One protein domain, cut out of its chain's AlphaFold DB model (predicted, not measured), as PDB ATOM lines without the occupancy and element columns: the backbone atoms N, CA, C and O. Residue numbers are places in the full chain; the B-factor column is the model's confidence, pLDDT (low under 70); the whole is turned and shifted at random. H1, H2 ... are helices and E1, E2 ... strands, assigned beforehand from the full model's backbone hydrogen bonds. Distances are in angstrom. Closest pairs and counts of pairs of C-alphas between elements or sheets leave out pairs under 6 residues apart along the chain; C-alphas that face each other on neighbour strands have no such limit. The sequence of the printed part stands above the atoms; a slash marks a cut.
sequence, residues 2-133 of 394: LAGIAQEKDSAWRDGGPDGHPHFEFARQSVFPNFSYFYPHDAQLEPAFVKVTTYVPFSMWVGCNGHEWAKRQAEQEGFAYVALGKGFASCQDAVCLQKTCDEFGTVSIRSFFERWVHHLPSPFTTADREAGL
ATOM      1  N   LEU A   2     225.546  23.223  54.507       82.94
ATOM      2  CA  LEU A   2     226.235  23.053  55.788       82.94
ATOM      3  C   LEU A   2     227.535  22.275  55.552       82.94
ATOM      4  O   LEU A   2     227.556  21.362  54.724       82.94
ATOM      5  N   ALA A   3     228.606  22.622  56.267       88.19
ATOM      6  CA  ALA A   3     229.881  21.918  56.190       88.19
ATOM      7  C   ALA A   3     230.415  21.570  57.586       88.19
ATOM      8  O   ALA A   3     230.240  22.336  58.532       88.19
ATOM      9  N   GLY A   4     231.076  20.421  57.701       87.62
ATOM     10  CA  GLY A   4     231.711  19.943  58.930       87.62
ATOM     11  C   GLY A   4     232.998  19.177  58.635       87.62
ATOM     12  O   GLY A   4     233.263  18.813  57.491       87.62
ATOM     13  N   ILE A   5     233.815  18.935  59.659       87.38
ATOM     14  CA  ILE A   5     235.034  18.125  59.546       87.38
ATOM     15  C   ILE A   5     235.014  17.063  60.642       87.38
ATOM     16  O   ILE A   5     234.751  17.380  61.800       87.38
ATOM     17  N   ALA A   6     235.316  15.821  60.277       86.56
ATOM     18  CA  ALA A   6     235.471  14.714  61.215       86.56
ATOM     19  C   ALA A   6     236.703  13.874  60.860       86.56
ATOM     20  O   ALA A   6     237.088  13.787  59.696       86.56
ATOM     21  N   GLN A   7     237.321  13.254  61.864       85.19
ATOM     22  CA  GLN A   7     238.369  12.257  61.655       85.19
ATOM     23  C   GLN A   7     237.764  10.864  61.658       85.19
ATOM     24  O   GLN A   7     237.089  10.475  62.610       85.19
ATOM     25  N   GLU A   8     238.040  10.101  60.608       81.81
ATOM     26  CA  GLU A   8     237.519   8.747  60.462       81.81
ATOM     27  C   GLU A   8     238.615   7.786  60.089       81.81
ATOM     28  O   GLU A   8     239.557   8.141  59.389       81.81
ATOM     29  N   LYS A   9     238.455   6.541  60.532       81.25
ATOM     30  CA  LYS A   9     239.347   5.465  60.140       81.25
ATOM     31  C   LYS A   9     239.202   5.228  58.639       81.25
ATOM     32  O   LYS A   9     238.159   4.776  58.176       81.25
ATOM     33  N   ASP A  10     240.272   5.471  57.903       72.88
ATOM     34  CA  ASP A  10     240.389   5.097  56.501       72.88
ATOM     35  C   ASP A  10     241.778   4.507  56.258       72.88
ATOM     36  O   ASP A  10     242.616   4.411  57.158       72.88
ATOM     37  N   SER A  11     242.032   4.048  55.044       68.56
ATOM     38  CA  SER A  11     243.325   3.509  54.681       68.56
ATOM     39  C   SER A  11     244.004   4.379  53.637       68.56
ATOM     40  O   SER A  11     243.551   4.462  52.494       68.56
ATOM     41  N   ALA A  12     245.130   4.957  54.048       62.97
ATOM     42  CA  ALA A  12     245.961   5.848  53.254       62.97
ATOM     43  C   ALA A  12     247.411   5.347  53.174       62.97
ATOM     44  O   ALA A  12     247.770   4.296  53.718       62.97
ATOM     45  N   TRP A  13     248.214   6.127  52.458       59.50
ATOM     46  CA  TRP A  13     249.617   5.881  52.158       59.50
ATOM     47  C   TRP A  13     250.552   6.432  53.226       59.50
ATOM     48  O   TRP A  13     250.295   7.500  53.782       59.50
ATOM     49  N   ARG A  14     251.668   5.732  53.448       58.12
ATOM     50  CA  ARG A  14     252.817   6.218  54.212       58.12
ATOM     51  C   ARG A  14     254.063   6.228  53.321       58.12
ATOM     52  O   ARG A  14     254.165   5.430  52.397       58.12
ATOM     53  N   ASP A  15     254.976   7.145  53.619       51.16
ATOM     54  CA  ASP A  15     256.353   7.153  53.121       51.16
ATOM     55  C   ASP A  15     257.305   6.551  54.181       51.16
ATOM     56  O   ASP A  15     257.135   6.804  55.382       51.16
ATOM     57  N   GLY A  16     258.289   5.769  53.727       52.91
ATOM     58  CA  GLY A  16     259.394   5.221  54.522       52.91
ATOM     59  C   GLY A  16     259.259   3.749  54.927       52.91
ATOM     60  O   GLY A  16     258.320   3.373  55.632       52.91
ATOM     61  N   GLY A  17     260.252   2.944  54.529       53.41
ATOM     62  CA  GLY A  17     260.493   1.599  55.054       53.41
ATOM     63  C   GLY A  17     261.321   1.599  56.353       53.41
ATOM     64  O   GLY A  17     261.818   2.644  56.788       53.41
ATOM     65  N   PRO A  18     261.479   0.436  57.011       55.94
ATOM     66  CA  PRO A  18     262.164   0.319  58.303       55.94
ATOM     67  C   PRO A  18     263.688   0.536  58.241       55.94
ATOM     68  O   PRO A  18     264.326   0.610  59.288       55.94
ATOM     69  N   ASP A  19     264.277   0.621  57.047       61.22
ATOM     70  CA  ASP A  19     265.729   0.640  56.822       61.22
ATOM     71  C   ASP A  19     266.345   2.050  56.716       61.22
ATOM     72  O   ASP A  19     267.557   2.182  56.567       61.22
ATOM     73  N   GLY A  20     265.534   3.112  56.803       51.03
ATOM     74  CA  GLY A  20     266.016   4.497  56.759       51.03
ATOM     75  C   GLY A  20     266.463   4.988  55.376       51.03
ATOM     76  O   GLY A  20     266.941   6.119  55.265       51.03
ATOM     77  N   HIS A  21     266.283   4.195  54.314       49.66
ATOM     78  CA  HIS A  21     266.482   4.650  52.940       49.66
ATOM     79  C   HIS A  21     265.173   5.229  52.379       49.66
ATOM     80  O   HIS A  21     264.116   4.631  52.588       49.66
ATOM     81  N   PRO A  22     265.198   6.358  51.637       43.84
ATOM     82  CA  PRO A  22     264.013   6.883  50.968       43.84
ATOM     83  C   PRO A  22     263.648   5.964  49.800       43.84
ATOM     84  O   PRO A  22     264.036   6.178  48.653       43.84
ATOM     85  N   HIS A  23     262.919   4.904  50.112       49.25
ATOM     86  CA  HIS A  23     262.209   4.097  49.146       49.25
ATOM     87  C   HIS A  23     260.720   4.175  49.475       49.25
ATOM     88  O   HIS A  23     260.309   4.137  50.636       49.25
ATOM     89  N   PHE A  24     259.905   4.316  48.434       43.56
ATOM     90  CA  PHE A  24     258.461   4.340  48.594       43.56
ATOM     91  C   PHE A  24     257.975   2.924  48.914       43.56
ATOM     92  O   PHE A  24     257.737   2.118  48.012       43.56
ATOM     93  N   GLU A  25     257.837   2.601  50.197       47.00
ATOM     94  CA  GLU A  25     257.107   1.406  50.608       47.00
ATOM     95  C   GLU A  25     255.610   1.726  50.602       47.00
ATOM     96  O   GLU A  25     255.042   2.292  51.534       47.00
ATOM     97  N   PHE A  26     254.956   1.381  49.496       53.31
ATOM     98  CA  PHE A  26     253.523   1.570  49.308       53.31
ATOM     99  C   PHE A  26     252.738   0.527  50.123       53.31
ATOM    100  O   PHE A  26     252.132  -0.394  49.569       53.31
ATOM    101  N   ALA A  27     252.724   0.677  51.447       53.47
ATOM    102  CA  ALA A  27     251.920  -0.124  52.361       53.47
ATOM    103  C   ALA A  27     250.673   0.649  52.823       53.47
ATOM    104  O   ALA A  27     250.726   1.836  53.149       53.47
ATOM    105  N   ARG A  28     249.522  -0.036  52.865       57.44
ATOM    106  CA  ARG A  28     248.288   0.511  53.444       57.44
ATOM    107  C   ARG A  28     248.383   0.457  54.962       57.44
ATOM    108  O   ARG A  28     248.432  -0.630  55.531       57.44
ATOM    109  N   GLN A  29     248.295   1.611  55.609       63.31
ATOM    110  CA  GLN A  29     248.085   1.683  57.049       63.31
ATOM    111  C   GLN A  29     246.676   2.200  57.331       63.31
ATOM    112  O   GLN A  29     246.121   3.006  56.581       63.31
ATOM    113  N   SER A  30     246.079   1.704  58.412       72.06
ATOM    114  CA  SER A  30     244.905   2.345  58.985       72.06
ATOM    115  C   SER A  30     245.324   3.697  59.553       72.06
ATOM    116  O   SER A  30     246.122   3.755  60.486       72.06
ATOM    117  N   VAL A  31     244.761   4.764  59.013       71.94
ATOM    118  CA  VAL A  31     244.985   6.144  59.446       71.94
ATOM    119  C   VAL A  31     243.648   6.791  59.795       71.94
ATOM    120  O   VAL A  31     242.592   6.232  59.513       71.94
ATOM    121  N   PHE A  32     243.695   7.969  60.411       80.88
ATOM    122  CA  PHE A  32     242.509   8.756  60.743       80.88
ATOM    123  C   PHE A  32     242.543  10.104  60.010       80.88
ATOM    124  O   PHE A  32     242.814  11.129  60.639       80.88
ATOM    125  N   PRO A  33     242.378  10.132  58.671       78.31
ATOM    126  CA  PRO A  33     242.378  11.379  57.924       78.31
ATOM    127  C   PRO A  33     241.152  12.226  58.266       78.31
ATOM    128  O   PRO A  33     240.097  11.725  58.661       78.31
ATOM    129  N   ASN A  34     241.293  13.529  58.040       81.31
ATOM    130  CA  ASN A  34     240.162  14.442  58.068       81.31
ATOM    131  C   ASN A  34     239.278  14.197  56.835       81.31
ATOM    132  O   ASN A  34     239.758  14.182  55.696       81.31
ATOM    133  N   PHE A  35     237.980  14.057  57.074       86.19
ATOM    134  CA  PHE A  35     236.927  14.129  56.074       86.19
ATOM    135  C   PHE A  35     236.181  15.445  56.230       86.19
ATOM    136  O   PHE A  35     235.695  15.767  57.314       86.19
ATOM    137  N   SER A  36     236.061  16.184  55.134       88.75
ATOM    138  CA  SER A  36     235.154  17.322  55.040       88.75
ATOM    139  C   SER A  36     233.794  16.820  54.577       88.75
ATOM    140  O   SER A  36     233.679  16.251  53.493       88.75
ATOM    141  N   TYR A  37     232.786  17.017  55.415       92.44
ATOM    142  CA  TYR A  37     231.389  16.705  55.162       92.44
ATOM    143  C   TYR A  37     230.673  17.930  54.620       92.44
ATOM    144  O   TYR A  37     230.780  19.012  55.191       92.44
ATOM    145  N   PHE A  38     229.901  17.739  53.562       92.94
ATOM    146  CA  PHE A  38     229.055  18.746  52.946       92.94
ATOM    147  C   PHE A  38     227.630  18.213  52.900       92.94
ATOM    148  O   PHE A  38     227.407  17.089  52.459       92.94
ATOM    149  N   TYR A  39     226.677  19.029  53.333       93.19
ATOM    150  CA  TYR A  39     225.246  18.749  53.257       93.19
ATOM    151  C   TYR A  39     224.621  19.793  52.329       93.19
ATOM    152  O   TYR A  39     224.391  20.942  52.747       93.19
ATOM    153  N   PRO A  40     224.455  19.460  51.040       91.56
ATOM    154  CA  PRO A  40     223.873  20.375  50.075       91.56
ATOM    155  C   PRO A  40     222.368  20.545  50.307       91.56
ATOM    156  O   PRO A  40     221.676  19.576  50.606       91.56
ATOM    157  N   HIS A  41     221.862  21.767  50.131       91.25
ATOM    158  CA  HIS A  41     220.416  22.010  50.057       91.25
ATOM    159  C   HIS A  41     219.989  21.813  48.605       91.25
ATOM    160  O   HIS A  41     219.994  22.762  47.820       91.25
ATOM    161  N   ASP A  42     219.738  20.567  48.222       91.81
ATOM    162  CA  ASP A  42     219.299  20.219  46.873       91.81
ATOM    163  C   ASP A  42     217.769  20.198  46.803       91.81
ATOM    164  O   ASP A  42     217.107  19.603  47.648       91.81
ATOM    165  N   ALA A  43     217.205  20.831  45.775       90.75
ATOM    166  CA  ALA A  43     215.754  20.933  45.616       90.75
ATOM    167  C   ALA A  43     215.066  19.578  45.368       90.75
ATOM    168  O   ALA A  43     213.860  19.463  45.570       90.75
ATOM    169  N   GLN A  44     215.807  18.567  44.902       90.00
ATOM    170  CA  GLN A  44     215.275  17.242  44.584       90.00
ATOM    171  C   GLN A  44     215.697  16.193  45.611       90.00
ATOM    172  O   GLN A  44     214.928  15.279  45.885       90.00
ATOM    173  N   LEU A  45     216.917  16.286  46.146       86.50
ATOM    174  CA  LEU A  45     217.540  15.231  46.945       86.50
ATOM    175  C   LEU A  45     218.114  15.799  48.253       86.50
ATOM    176  O   LEU A  45     219.325  15.937  48.420       86.50
ATOM    177  N   GLU A  46     217.227  16.114  49.197       82.12
ATOM    178  CA  GLU A  46     217.575  16.563  50.549       82.12
ATOM    179  C   GLU A  46     216.761  15.785  51.592       82.12
ATOM    180  O   GLU A  46     215.544  15.702  51.430       82.12
ATOM    181  N   PRO A  47     217.382  15.283  52.681       88.00
ATOM    182  CA  PRO A  47     218.810  15.350  53.011       88.00
ATOM    183  C   PRO A  47     219.707  14.442  52.151       88.00
ATOM    184  O   PRO A  47     219.381  13.293  51.853       88.00
ATOM    185  N   ALA A  48     220.894  14.956  51.828       92.19
ATOM    186  CA  ALA A  48     221.999  14.222  51.216       92.19
ATOM    187  C   ALA A  48     223.329  14.712  51.798       92.19
ATOM    188  O   ALA A  48     223.411  15.817  52.340       92.19
ATOM    189  N   PHE A  49     224.382  13.906  51.674       93.12
ATOM    190  CA  PHE A  49     225.726  14.327  52.054       93.12
ATOM    191  C   PHE A  49     226.763  13.943  51.008       93.12
ATOM    192  O   PHE A  49     226.664  12.912  50.340       93.12
ATOM    193  N   VAL A  50     227.808  14.759  50.919       92.56
ATOM    194  CA  VAL A  50     229.047  14.429  50.226       92.56
ATOM    195  C   VAL A  50     230.187  14.585  51.214       92.56
ATOM    196  O   VAL A  50     230.341  15.647  51.808       92.56
ATOM    197  N   LYS A  51     230.998  13.544  51.405       90.88
ATOM    198  CA  LYS A  51     232.238  13.651  52.183       90.88
ATOM    199  C   LYS A  51     233.455  13.431  51.307       90.88
ATOM    200  O   LYS A  51     233.472  12.530  50.470       90.88
ATOM    201  N   VAL A  52     234.478  14.246  51.524       87.81
ATOM    202  CA  VAL A  52     235.724  14.238  50.754       87.81
ATOM    203  C   VAL A  52     236.888  14.129  51.724       87.81
ATOM    204  O   VAL A  52     236.935  14.861  52.713       87.81
ATOM    205  N   THR A  53     237.831  13.229  51.451       82.81
ATOM    206  CA  THR A  53     239.105  13.211  52.179       82.81
ATOM    207  C   THR A  53     240.152  14.057  51.465       82.81
ATOM    208  O   THR A  53     240.251  14.052  50.236       82.81
ATOM    209  N   THR A  54     240.970  14.763  52.243       71.81
ATOM    210  CA  THR A  54     242.128  15.514  51.742       71.81
ATOM    211  C   THR A  54     243.371  14.640  51.550       71.81
ATOM    212  O   THR A  54     244.400  15.134  51.097       71.81
ATOM    213  N   TYR A  55     243.296  13.345  51.872       71.00
ATOM    214  CA  TYR A  55     244.401  12.399  51.731       71.00
ATOM    215  C   TYR A  55     244.273  11.604  50.435       71.00
ATOM    216  O   TYR A  55     243.192  11.127  50.100       71.00
ATOM    217  N   VAL A  56     245.383  11.399  49.721       65.94
ATOM    218  CA  VAL A  56     245.435  10.522  48.535       65.94
ATOM    219  C   VAL A  56     244.893   9.133  48.918       65.94
ATOM    220  O   VAL A  56     245.379   8.552  49.892       65.94
ATOM    221  N   PRO A  57     243.912   8.568  48.181       68.38
ATOM    222  CA  PRO A  57     243.531   8.872  46.794       68.38
ATOM    223  C   PRO A  57     242.381   9.883  46.612       68.38
ATOM    224  O   PRO A  57     241.727   9.871  45.574       68.38
ATOM    225  N   PHE A  58     242.124  10.742  47.599       77.19
ATOM    226  CA  PHE A  58     241.072  11.763  47.588       77.19
ATOM    227  C   PHE A  58     239.676  11.183  47.369       77.19
ATOM    228  O   PHE A  58     238.881  11.702  46.582       77.19
ATOM    229  N   SER A  59     239.384  10.062  48.030       78.12
ATOM    230  CA  SER A  59     238.094   9.396  47.893       78.12
ATOM    231  C   SER A  59     236.942  10.309  48.303       78.12
ATOM    232  O   SER A  59     237.006  11.010  49.316       78.12
ATOM    233  N   MET A  60     235.863  10.225  47.537       86.50
ATOM    234  CA  MET A  60     234.619  10.922  47.804       86.50
ATOM    235  C   MET A  60     233.523   9.899  48.065       86.50
ATOM    236  O   MET A  60     233.480   8.857  47.414       86.50
ATOM    237  N   TRP A  61     232.659  10.186  49.032       89.56
ATOM    238  CA  TRP A  61     231.473   9.383  49.292       89.56
ATOM    239  C   TRP A  61     230.252  10.270  49.163       89.56
ATOM    240  O   TRP A  61     230.224  11.371  49.714       89.56
ATOM    241  N   VAL A  62     229.251   9.757  48.463       91.38
ATOM    242  CA  VAL A  62     227.962  10.409  48.268       91.38
ATOM    243  C   VAL A  62     226.910   9.539  48.940       91.38
ATOM    244  O   VAL A  62     226.832   8.346  48.658       91.38
ATOM    245  N   GLY A  63     226.140  10.128  49.851       91.25
ATOM    246  CA  GLY A  63     225.008   9.482  50.503       91.25
ATOM    247  C   GLY A  63     223.717  10.213  50.171       91.25
ATOM    248  O   GLY A  63     223.614  11.425  50.366       91.25
ATOM    249  N   CYS A  64     222.734   9.469  49.679       91.31
ATOM    250  CA  CYS A  64     221.434   9.966  49.243       91.31
ATOM    251  C   CYS A  64     220.320   9.032  49.733       91.31
ATOM    252  O   CYS A  64     220.541   7.829  49.857       91.31
ATOM    253  N   ASN A  65     219.123   9.574  49.975       88.62
ATOM    254  CA  ASN A  65     217.955   8.805  50.403       88.62
ATOM    255  C   ASN A  65     216.809   8.954  49.394       88.62
ATOM    256  O   ASN A  65     216.275  10.046  49.206       88.62
ATOM    257  N   GLY A  66     216.410   7.846  48.765       88.81
ATOM    258  CA  GLY A  66     215.341   7.850  47.766       88.81
ATOM    259  C   GLY A  66     213.945   8.141  48.335       88.81
ATOM    260  O   GLY A  66     213.119   8.712  47.630       88.81
ATOM    261  N   HIS A  67     213.676   7.850  49.615       87.31
ATOM    262  CA  HIS A  67     212.403   8.229  50.246       87.31
ATOM    263  C   HIS A  67     212.286   9.743  50.418       87.31
ATOM    264  O   HIS A  67     211.211  10.300  50.233       87.31
ATOM    265  N   GLU A  68     213.387  10.410  50.759       89.69
ATOM    266  CA  GLU A  68     213.421  11.870  50.884       89.69
ATOM    267  C   GLU A  68     213.283  12.535  49.511       89.69
ATOM    268  O   GLU A  68     212.531  13.493  49.363       89.69
ATOM    269  N   TRP A  69     213.888  11.948  48.474       91.62
ATOM    270  CA  TRP A  69     213.631  12.360  47.094       91.62
ATOM    271  C   TRP A  69     212.148  12.212  46.708       91.62
ATOM    272  O   TRP A  69     211.563  13.154  46.178       91.62
ATOM    273  N   ALA A  70     211.508  11.083  47.033       91.12
ATOM    274  CA  ALA A  70     210.094  10.856  46.722       91.12
ATOM    275  C   ALA A  70     209.168  11.831  47.470       91.12
ATOM    276  O   ALA A  70     208.198  12.324  46.898       91.12
ATOM    277  N   LYS A  71     209.489  12.168  48.728       90.25
ATOM    278  CA  LYS A  71     208.794  13.216  49.495       90.25
ATOM    279  C   LYS A  71     208.897  14.573  48.799       90.25
ATOM    280  O   LYS A  71     207.883  15.247  48.648       90.25
ATOM    281  N   ARG A  72     210.088  14.946  48.309       91.44
ATOM    282  CA  ARG A  72     210.294  16.192  47.550       91.44
ATOM    283  C   ARG A  72     209.495  16.230  46.251       91.44
ATOM    284  O   ARG A  72     208.908  17.264  45.952       91.44
ATOM    285  N   GLN A  73     209.441  15.130  45.504       91.38
ATOM    286  CA  GLN A  73     208.602  15.057  44.304       91.38
ATOM    287  C   GLN A  73     207.115  15.200  44.657       91.38
ATOM    288  O   GLN A  73     206.417  16.012  44.060       91.38
ATOM    289  N   ALA A  74     206.647  14.506  45.702       89.94
ATOM    290  CA  ALA A  74     205.266  14.619  46.166       89.94
ATOM    291  C   ALA A  74     204.899  16.053  46.595       89.94
ATOM    292  O   ALA A  74     203.800  16.518  46.302       89.94
ATOM    293  N   GLU A  75     205.817  16.775  47.242       91.00
ATOM    294  CA  GLU A  75     205.647  18.194  47.587       91.00
ATOM    295  C   GLU A  75     205.551  19.089  46.345       91.00
ATOM    296  O   GLU A  75     204.706  19.982  46.303       91.00
ATOM    297  N   GLN A  76     206.388  18.850  45.331       90.12
ATOM    298  CA  GLN A  76     206.397  19.623  44.083       90.12
ATOM    299  C   GLN A  76     205.138  19.388  43.242       90.12
ATOM    300  O   GLN A  76     204.628  20.324  42.626       90.12
ATOM    301  N   GLU A  77     204.616  18.164  43.248       88.94
ATOM    302  CA  GLU A  77     203.371  17.793  42.565       88.94
ATOM    303  C   GLU A  77     202.112  18.159  43.373       88.94
ATOM    304  O   GLU A  77     201.000  18.138  42.845       88.94
ATOM    305  N   GLY A  78     202.271  18.550  44.643       89.19
ATOM    306  CA  GLY A  78     201.176  18.989  45.508       89.19
ATOM    307  C   GLY A  78     200.353  17.850  46.119       89.19
ATOM    308  O   GLY A  78     199.186  18.054  46.457       89.19
ATOM    309  N   PHE A  79     200.929  16.655  46.281       86.25
ATOM    310  CA  PHE A  79     200.252  15.526  46.918       86.25
ATOM    311  C   PHE A  79     200.251  15.631  48.441       86.25
ATOM    312  O   PHE A  79     201.291  15.798  49.080       86.25
ATOM    313  N   ALA A  80     199.085  15.411  49.051       91.06
ATOM    314  CA  ALA A  80     199.006  15.230  50.494       91.06
ATOM    315  C   ALA A  80     199.545  13.844  50.896       91.06
ATOM    316  O   ALA A  80     199.109  12.812  50.376       91.06
ATOM    317  N   TYR A  81     200.462  13.806  51.862       90.56
ATOM    318  CA  TYR A  81     200.988  12.566  52.430       90.56
ATOM    319  C   TYR A  81     201.311  12.719  53.920       90.56
ATOM    320  O   TYR A  81     201.466  13.824  54.437       90.56
ATOM    321  N   VAL A  82     201.429  11.589  54.617       88.44
ATOM    322  CA  VAL A  82     201.929  11.522  55.996       88.44
ATOM    323  C   VAL A  82     203.224  10.718  55.996       88.44
ATOM    324  O   VAL A  82     203.232   9.541  55.634       88.44
ATOM    325  N   ALA A  83     204.331  11.351  56.383       85.25
ATOM    326  CA  ALA A  83     205.661  10.744  56.361       85.25
ATOM    327  C   ALA A  83     205.863   9.698  57.472       85.25
ATOM    328  O   ALA A  83     205.372   9.852  58.591       85.25
ATOM    329  N   LEU A  84     206.684   8.686  57.187       79.81
ATOM    330  CA  LEU A  84     207.362   7.849  58.181       79.81
ATOM    331  C   LEU A  84     208.881   8.067  58.100       79.81
ATOM    332  O   LEU A  84     209.395   8.686  57.161       79.81
ATOM    333  N   GLY A  85     209.609   7.526  59.083       68.62
ATOM    334  CA  GLY A  85     211.075   7.528  59.063       68.62
ATOM    335  C   GLY A  85     211.643   6.755  57.867       68.62
ATOM    336  O   GLY A  85     212.615   7.193  57.266       68.62
ATOM    337  N   LYS A  86     211.004   5.636  57.490       72.56
ATOM    338  CA  LYS A  86     211.330   4.842  56.290       72.56
ATOM    339  C   LYS A  86     210.062   4.516  55.491       72.56
ATOM    340  O   LYS A  86     209.572   3.390  55.527       72.56
ATOM    341  N   GLY A  87     209.484   5.530  54.843       79.00
ATOM    342  CA  GLY A  87     208.316   5.380  53.964       79.00
ATOM    343  C   GLY A  87     207.216   6.416  54.200       79.00
ATOM    344  O   GLY A  87     207.474   7.520  54.686       79.00
ATOM    345  N   PHE A  88     205.982   6.035  53.870       84.69
ATOM    346  CA  PHE A  88     204.790   6.886  53.919       84.69
ATOM    347  C   PHE A  88     203.662   6.161  54.659       84.69
ATOM    348  O   PHE A  88     203.311   5.044  54.293       84.69
ATOM    349  N   ALA A  89     203.096   6.782  55.694       83.06
ATOM    350  CA  ALA A  89     201.964   6.242  56.450       83.06
ATOM    351  C   ALA A  89     200.649   6.367  55.672       83.06
ATOM    352  O   ALA A  89     199.769   5.518  55.775       83.06
ATOM    353  N   SER A  90     200.500   7.437  54.900       84.50
ATOM    354  CA  SER A  90     199.393   7.613  53.970       84.50
ATOM    355  C   SER A  90     199.809   8.542  52.838       84.50
ATOM    356  O   SER A  90     200.738   9.339  52.979       84.50
ATOM    357  N   CYS A  91     199.121   8.427  51.710       86.00
ATOM    358  CA  CYS A  91     199.276   9.298  50.556       86.00
ATOM    359  C   CYS A  91     197.916   9.436  49.870       86.00
ATOM    360  O   CYS A  91     197.136   8.480  49.857       86.00
ATOM    361  N   GLN A  92     197.637  10.614  49.319       88.88
ATOM    362  CA  GLN A  92     196.450  10.889  48.516       88.88
ATOM    363  C   GLN A  92     196.356   9.967  47.292       88.88
ATOM    364  O   GLN A  92     195.273   9.475  46.988       88.88
ATOM    365  N   ASP A  93     197.485   9.711  46.624       86.56
ATOM    366  CA  ASP A  93     197.581   8.806  45.479       86.56
ATOM    367  C   ASP A  93     198.796   7.877  45.626       86.56
ATOM    368  O   ASP A  93     199.920   8.182  45.227       86.56
ATOM    369  N   ALA A  94     198.554   6.703  46.212       84.31
ATOM    370  CA  ALA A  94     199.578   5.682  46.410       84.31
ATOM    371  C   ALA A  94     200.132   5.113  45.089       84.31
ATOM    372  O   ALA A  94     201.280   4.669  45.045       84.31
ATOM    373  N   VAL A  95     199.338   5.112  44.011       86.56
ATOM    374  CA  VAL A  95     199.775   4.593  42.709       86.56
ATOM    375  C   VAL A  95     200.735   5.580  42.060       86.56
ATOM    376  O   VAL A  95     201.781   5.163  41.566       86.56
ATOM    377  N   CYS A  96     200.411   6.874  42.091       86.81
ATOM    378  CA  CYS A  96     201.314   7.915  41.612       86.81
ATOM    379  C   CYS A  96     202.605   7.941  42.432       86.81
ATOM    380  O   CYS A  96     203.685   7.862  41.859       86.81
ATOM    381  N   LEU A  97     202.505   7.901  43.764       87.00
ATOM    382  CA  LEU A  97     203.678   7.869  44.638       87.00
ATOM    383  C   LEU A  97     204.588   6.660  44.371       87.00
ATOM    384  O   LEU A  97     205.808   6.795  44.402       87.00
ATOM    385  N   GLN A  98     204.020   5.475  44.108       85.75
ATOM    386  CA  GLN A  98     204.838   4.317  43.741       85.75
ATOM    387  C   GLN A  98     205.548   4.549  42.403       85.75
ATOM    388  O   GLN A  98     206.734   4.264  42.332       85.75
ATOM    389  N   LYS A  99     204.884   5.117  41.385       87.69
ATOM    390  CA  LYS A  99     205.546   5.457  40.111       87.69
ATOM    391  C   LYS A  99     206.700   6.434  40.317       87.69
ATOM    392  O   LYS A  99     207.773   6.203  39.783       87.69
ATOM    393  N   THR A 100     206.502   7.463  41.137       88.38
ATOM    394  CA  THR A 100     207.565   8.397  41.511       88.38
ATOM    395  C   THR A 100     208.734   7.643  42.137       88.38
ATOM    396  O   THR A 100     209.849   7.738  41.642       88.38
ATOM    397  N   CYS A 101     208.498   6.822  43.169       86.81
ATOM    398  CA  CYS A 101     209.545   5.973  43.750       86.81
ATOM    399  C   CYS A 101     210.249   5.114  42.687       86.81
ATOM    400  O   CYS A 101     211.469   4.980  42.730       86.81
ATOM    401  N   ASP A 102     209.502   4.574  41.726       85.75
ATOM    402  CA  ASP A 102     210.037   3.714  40.675       85.75
ATOM    403  C   ASP A 102     210.956   4.469  39.684       85.75
ATOM    404  O   ASP A 102     211.813   3.867  39.041       85.75
ATOM    405  N   GLU A 103     210.826   5.795  39.587       87.75
ATOM    406  CA  GLU A 103     211.685   6.662  38.768       87.75
ATOM    407  C   GLU A 103     213.016   7.017  39.448       87.75
ATOM    408  O   GLU A 103     213.951   7.482  38.785       87.75
ATOM    409  N   PHE A 104     213.141   6.807  40.764       87.94
ATOM    410  CA  PHE A 104     214.392   7.083  41.459       87.94
ATOM    411  C   PHE A 104     215.483   6.119  40.983       87.94
ATOM    412  O   PHE A 104     215.424   4.914  41.212       87.94
ATOM    413  N   GLY A 105     216.505   6.672  40.328       85.06
ATOM    414  CA  GLY A 105     217.457   5.891  39.550       85.06
ATOM    415  C   GLY A 105     218.895   6.392  39.612       85.06
ATOM    416  O   GLY A 105     219.242   7.379  40.268       85.06
ATOM    417  N   THR A 106     219.743   5.726  38.834       84.62
ATOM    418  CA  THR A 106     221.123   6.143  38.554       84.62
ATOM    419  C   THR A 106     221.197   7.566  37.996       84.62
ATOM    420  O   THR A 106     222.090   8.331  38.367       84.62
ATOM    421  N   VAL A 107     220.223   7.954  37.166       86.44
ATOM    422  CA  VAL A 107     220.089   9.306  36.603       86.44
ATOM    423  C   VAL A 107     219.899  10.349  37.704       86.44
ATOM    424  O   VAL A 107     220.575  11.379  37.680       86.44
ATOM    425  N   SER A 108     219.046  10.081  38.695       88.81
ATOM    426  CA  SER A 108     218.790  10.988  39.821       88.81
ATOM    427  C   SER A 108     220.056  11.206  40.654       88.81
ATOM    428  O   SER A 108     220.426  12.344  40.945       88.81
ATOM    429  N   ILE A 109     220.774  10.119  40.965       89.81
ATOM    430  CA  ILE A 109     222.027  10.148  41.741       89.81
ATOM    431  C   ILE A 109     223.129  10.891  40.979       89.81
ATOM    432  O   ILE A 109     223.821  11.743  41.542       89.81
ATOM    433  N   ARG A 110     223.290  10.596  39.685       88.00
ATOM    434  CA  ARG A 110     224.298  11.239  38.839       88.00
ATOM    435  C   ARG A 110     224.018  12.726  38.661       88.00
ATOM    436  O   ARG A 110     224.933  13.528  38.811       88.00
ATOM    437  N   SER A 111     222.766  13.091  38.403       89.88
ATOM    438  CA  SER A 111     222.363  14.491  38.243       89.88
ATOM    439  C   SER A 111     222.616  15.286  39.523       89.88
ATOM    440  O   SER A 111     223.148  16.390  39.459       89.88
ATOM    441  N   PHE A 112     222.302  14.714  40.692       91.94
ATOM    442  CA  PHE A 112     222.669  15.304  41.981       91.94
ATOM    443  C   PHE A 112     224.185  15.516  42.086       91.94
ATOM    444  O   PHE A 112     224.644  16.615  42.393       91.94
ATOM    445  N   PHE A 113     224.980  14.488  41.790       91.06
ATOM    446  CA  PHE A 113     226.431  14.576  41.887       91.06
ATOM    447  C   PHE A 113     227.031  15.639  40.961       91.06
ATOM    448  O   PHE A 113     227.829  16.461  41.407       91.06
ATOM    449  N   GLU A 114     226.632  15.651  39.690       89.19
ATOM    450  CA  GLU A 114     227.137  16.588  38.685       89.19
ATOM    451  C   GLU A 114     226.771  18.040  39.022       89.19
ATOM    452  O   GLU A 114     227.608  18.926  38.847       89.19
ATOM    453  N   ARG A 115     225.582  18.289  39.597       90.94
ATOM    454  CA  ARG A 115     225.207  19.621  40.105       90.94
ATOM    455  C   ARG A 115     226.166  20.119  41.184       90.94
ATOM    456  O   ARG A 115     226.511  21.296  41.188       90.94
ATOM    457  N   TRP A 116     226.602  19.249  42.095       91.06
ATOM    458  CA  TRP A 116     227.334  19.671  43.293       91.06
ATOM    459  C   TRP A 116     228.855  19.532  43.203       91.06
ATOM    460  O   TRP A 116     229.558  20.329  43.820       91.06
ATOM    461  N   VAL A 117     229.401  18.595  42.425       87.50
ATOM    462  CA  VAL A 117     230.848  18.285  42.401       87.50
ATOM    463  C   VAL A 117     231.736  19.481  42.026       87.50
ATOM    464  O   VAL A 117     232.902  19.538  42.418       87.50
ATOM    465  N   HIS A 118     231.200  20.452  41.284       84.69
ATOM    466  CA  HIS A 118     231.909  21.679  40.907       84.69
ATOM    467  C   HIS A 118     231.908  22.751  42.008       84.69
ATOM    468  O   HIS A 118     232.752  23.643  41.981       84.69
ATOM    469  N   HIS A 119     231.004  22.649  42.984       87.19
ATOM    470  CA  HIS A 119     230.937  23.531  44.153       87.19
ATOM    471  C   HIS A 119     231.742  23.004  45.348       87.19
ATOM    472  O   HIS A 119     231.984  23.740  46.305       87.19
ATOM    473  N   LEU A 120     232.149  21.734  45.310       86.88
ATOM    474  CA  LEU A 120     232.923  21.107  46.374       86.88
ATOM    475  C   LEU A 120     234.423  21.384  46.211       86.88
ATOM    476  O   LEU A 120     234.924  21.409  45.081       86.88
ATOM    477  N   PRO A 121     235.176  21.515  47.319       82.31
ATOM    478  CA  PRO A 121     236.629  21.552  47.269       82.31
ATOM    479  C   PRO A 121     237.163  20.316  46.550       82.31
ATOM    480  O   PRO A 121     236.849  19.180  46.910       82.31
ATOM    481  N   SER A 122     237.973  20.546  45.522       79.81
ATOM    482  CA  SER A 122     238.537  19.489  44.700       79.81
ATOM    483  C   SER A 122     240.057  19.596  44.699       79.81
ATOM    484  O   SER A 122     240.578  20.693  44.498       79.81
ATOM    485  N   PRO A 123     240.780  18.480  44.886       75.81
ATOM    486  CA  PRO A 123     242.226  18.460  44.689       75.81
ATOM    487  C   PRO A 123     242.601  18.584  43.204       75.81
ATOM    488  O   PRO A 123     243.758  18.855  42.897       75.81
ATOM    489  N   PHE A 124     241.642  18.376  42.293       80.44
ATOM    490  CA  PHE A 124     241.847  18.444  40.852       80.44
ATOM    491  C   PHE A 124     241.633  19.867  40.348       80.44
ATOM    492  O   PHE A 124     240.535  20.428  40.439       80.44
ATOM    493  N   THR A 125     242.696  20.421  39.779       82.06
ATOM    494  CA  THR A 125     242.691  21.703  39.082       82.06
ATOM    495  C   THR A 125     241.899  21.622  37.775       82.06
ATOM    496  O   THR A 125     241.537  20.542  37.301       82.06
ATOM    497  N   THR A 126     241.643  22.769  37.146       81.69
ATOM    498  CA  THR A 126     241.047  22.810  35.802       81.69
ATOM    499  C   THR A 126     241.882  22.017  34.795       81.69
ATOM    500  O   THR A 126     241.324  21.221  34.049       81.69
ATOM    501  N   ALA A 127     243.213  22.141  34.849       80.62
ATOM    502  CA  ALA A 127     244.123  21.393  33.982       80.62
ATOM    503  C   ALA A 127     244.027  19.872  34.204       80.62
ATOM    504  O   ALA A 127     244.040  19.107  33.243       80.62
ATOM    505  N   ASP A 128     243.863  19.419  35.453       81.19
ATOM    506  CA  ASP A 128     243.661  17.995  35.767       81.19
ATOM    507  C   ASP A 128     242.359  17.464  35.148       81.19
ATOM    508  O   ASP A 128     242.317  16.368  34.584       81.19
ATOM    509  N   ARG A 129     241.291  18.264  35.207       80.38
ATOM    510  CA  ARG A 129     239.993  17.926  34.605       80.38
ATOM    511  C   ARG A 129     240.073  17.907  33.081       80.38
ATOM    512  O   ARG A 129     239.596  16.959  32.465       80.38
ATOM    513  N   GLU A 130     240.735  18.882  32.464       77.38
ATOM    514  CA  GLU A 130     241.017  18.886  31.019       77.38
ATOM    515  C   GLU A 130     241.850  17.661  30.601       77.38
ATOM    516  O   GLU A 130     241.581  17.033  29.571       77.38
ATOM    517  N   ALA A 131     242.787  17.236  31.454       73.38
ATOM    518  CA  ALA A 131     243.554  16.006  31.281       73.38
ATOM    519  C   ALA A 131     242.711  14.727  31.461       73.38
ATOM    520  O   ALA A 131     243.140  13.641  31.062       73.38
ATOM    521  N   GLY A 132     241.469  14.832  31.940       72.06
ATOM    522  CA  GLY A 132     240.526  13.721  32.079       72.06
ATOM    523  C   GLY A 132     240.457  13.112  33.477       72.06
ATOM    524  O   GLY A 132     239.914  12.016  33.630       72.06
ATOM    525  N   LEU A 133     241.011  13.778  34.493       75.88
ATOM    526  CA  LEU A 133     240.928  13.340  35.882       75.88
ATOM    527  C   LEU A 133     239.583  13.769  36.474       75.88
ATOM    528  O   LEU A 133     239.397  14.899  36.923       75.88
TER     529      LEU A 133
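AT A GLANCE: This is residues 2 to 133 of the 394 residues of an uncharacterized protein of Actinobacteria bacterium (UniProt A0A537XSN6). A twisted sheet of four strands, E1, E4, E5 and E6, forms the middle of a long rod, with helix H3 over one face. At one end of the rod is a small lobe in which H1 packs on H2 and on the hairpin E7 and E8; at the other end the hairpin E2 and E3, with its long loop of residues 14 to 27, reaches away from the sheet, and near the end of the printed part residues 126 to 132, with H4, stick out. The printed part has 132 residues, with eight named strands and four named helices in the order E1 E2 E3 E4 E5 E6 H1 E7 E8 H2 H3 H4, and its class is mixed. The large sheet, in the order E1 E4 E5 E6, is antiparallel throughout. The whole is loose, with a radius of gyration of the C-alphas of 20.4 A and spans of 70 by 33 by 25 A.

IN THESE COORDINATES: In the large sheet, E1 is residues 2 to 7, 17.3 A long from C-alpha 2 at (226.235, 23.053, 55.788); E4 is residues 34 to 39, 16.3 A; E5 is residues 48 to 53, 17.2 A; and E6 is residues 60 to 64, 13.3 A. H3, residues 106 to 117, is 16.0 A long and ends with C-alpha 117 at (230.848, 18.285, 42.401). E2 is residues 10 to 13 and E3 residues 28 to 31. H1 is residues 66 to 77, 16.4 A; E7 is residues 81 to 84, E8 residues 87 to 91, and H2 residues 94 to 103, 14.4 A. H4, residues 126 to 130, ends with C-alpha 130 at (241.017, 18.886, 31.019).

HOW THE PARTS SIT: E4, E5 and E6 form a meander, each strand the antiparallel neighbour of the one before; N 38 and O 50 are 2.8 A apart, and N 49 and O 63 2.9 A. Edge strand E1 is antiparallel to E4, with N 4 and O 37 at 2.9 A. H3 is on one face, giving two layers, a helix on a sheet, at a height over the sheet of 9.8 A; its closest C-alphas to E6 are Ile 109 and Cys 64, 7.5 A. E1 runs on into E2 at 69 degrees, and E3 into E4 at 68 degrees; in the hairpin E2 and E3, N 10 and O 31 are 2.9 A apart. H1 and H2 touch at a steep tilt of 60 degrees, opposite ways, with Ala 70 and Cys 101 their closest C-alphas at 5.7 A. In the hairpin E7 and E8, N 82 and O 90 are 2.9 A apart; the closest C-alphas of H1 and E8, those of His 67 and Gly 87, are 6.2 A apart. H3 and H4 are apart. In H1, H2, H3 and H4 every O i to N i+4 pair is within hydrogen-bond range.

THE WHOLE: The two C-alphas farthest apart, those of Asp 19 and Gln 92, are 70.5 A apart. The printed part has no cut, and the link from E2 to E3, 14 residues, is long. The mean pLDDT of the printed part is 80.8; residues 11 to 29, 56 to 57 and 85 are under 70.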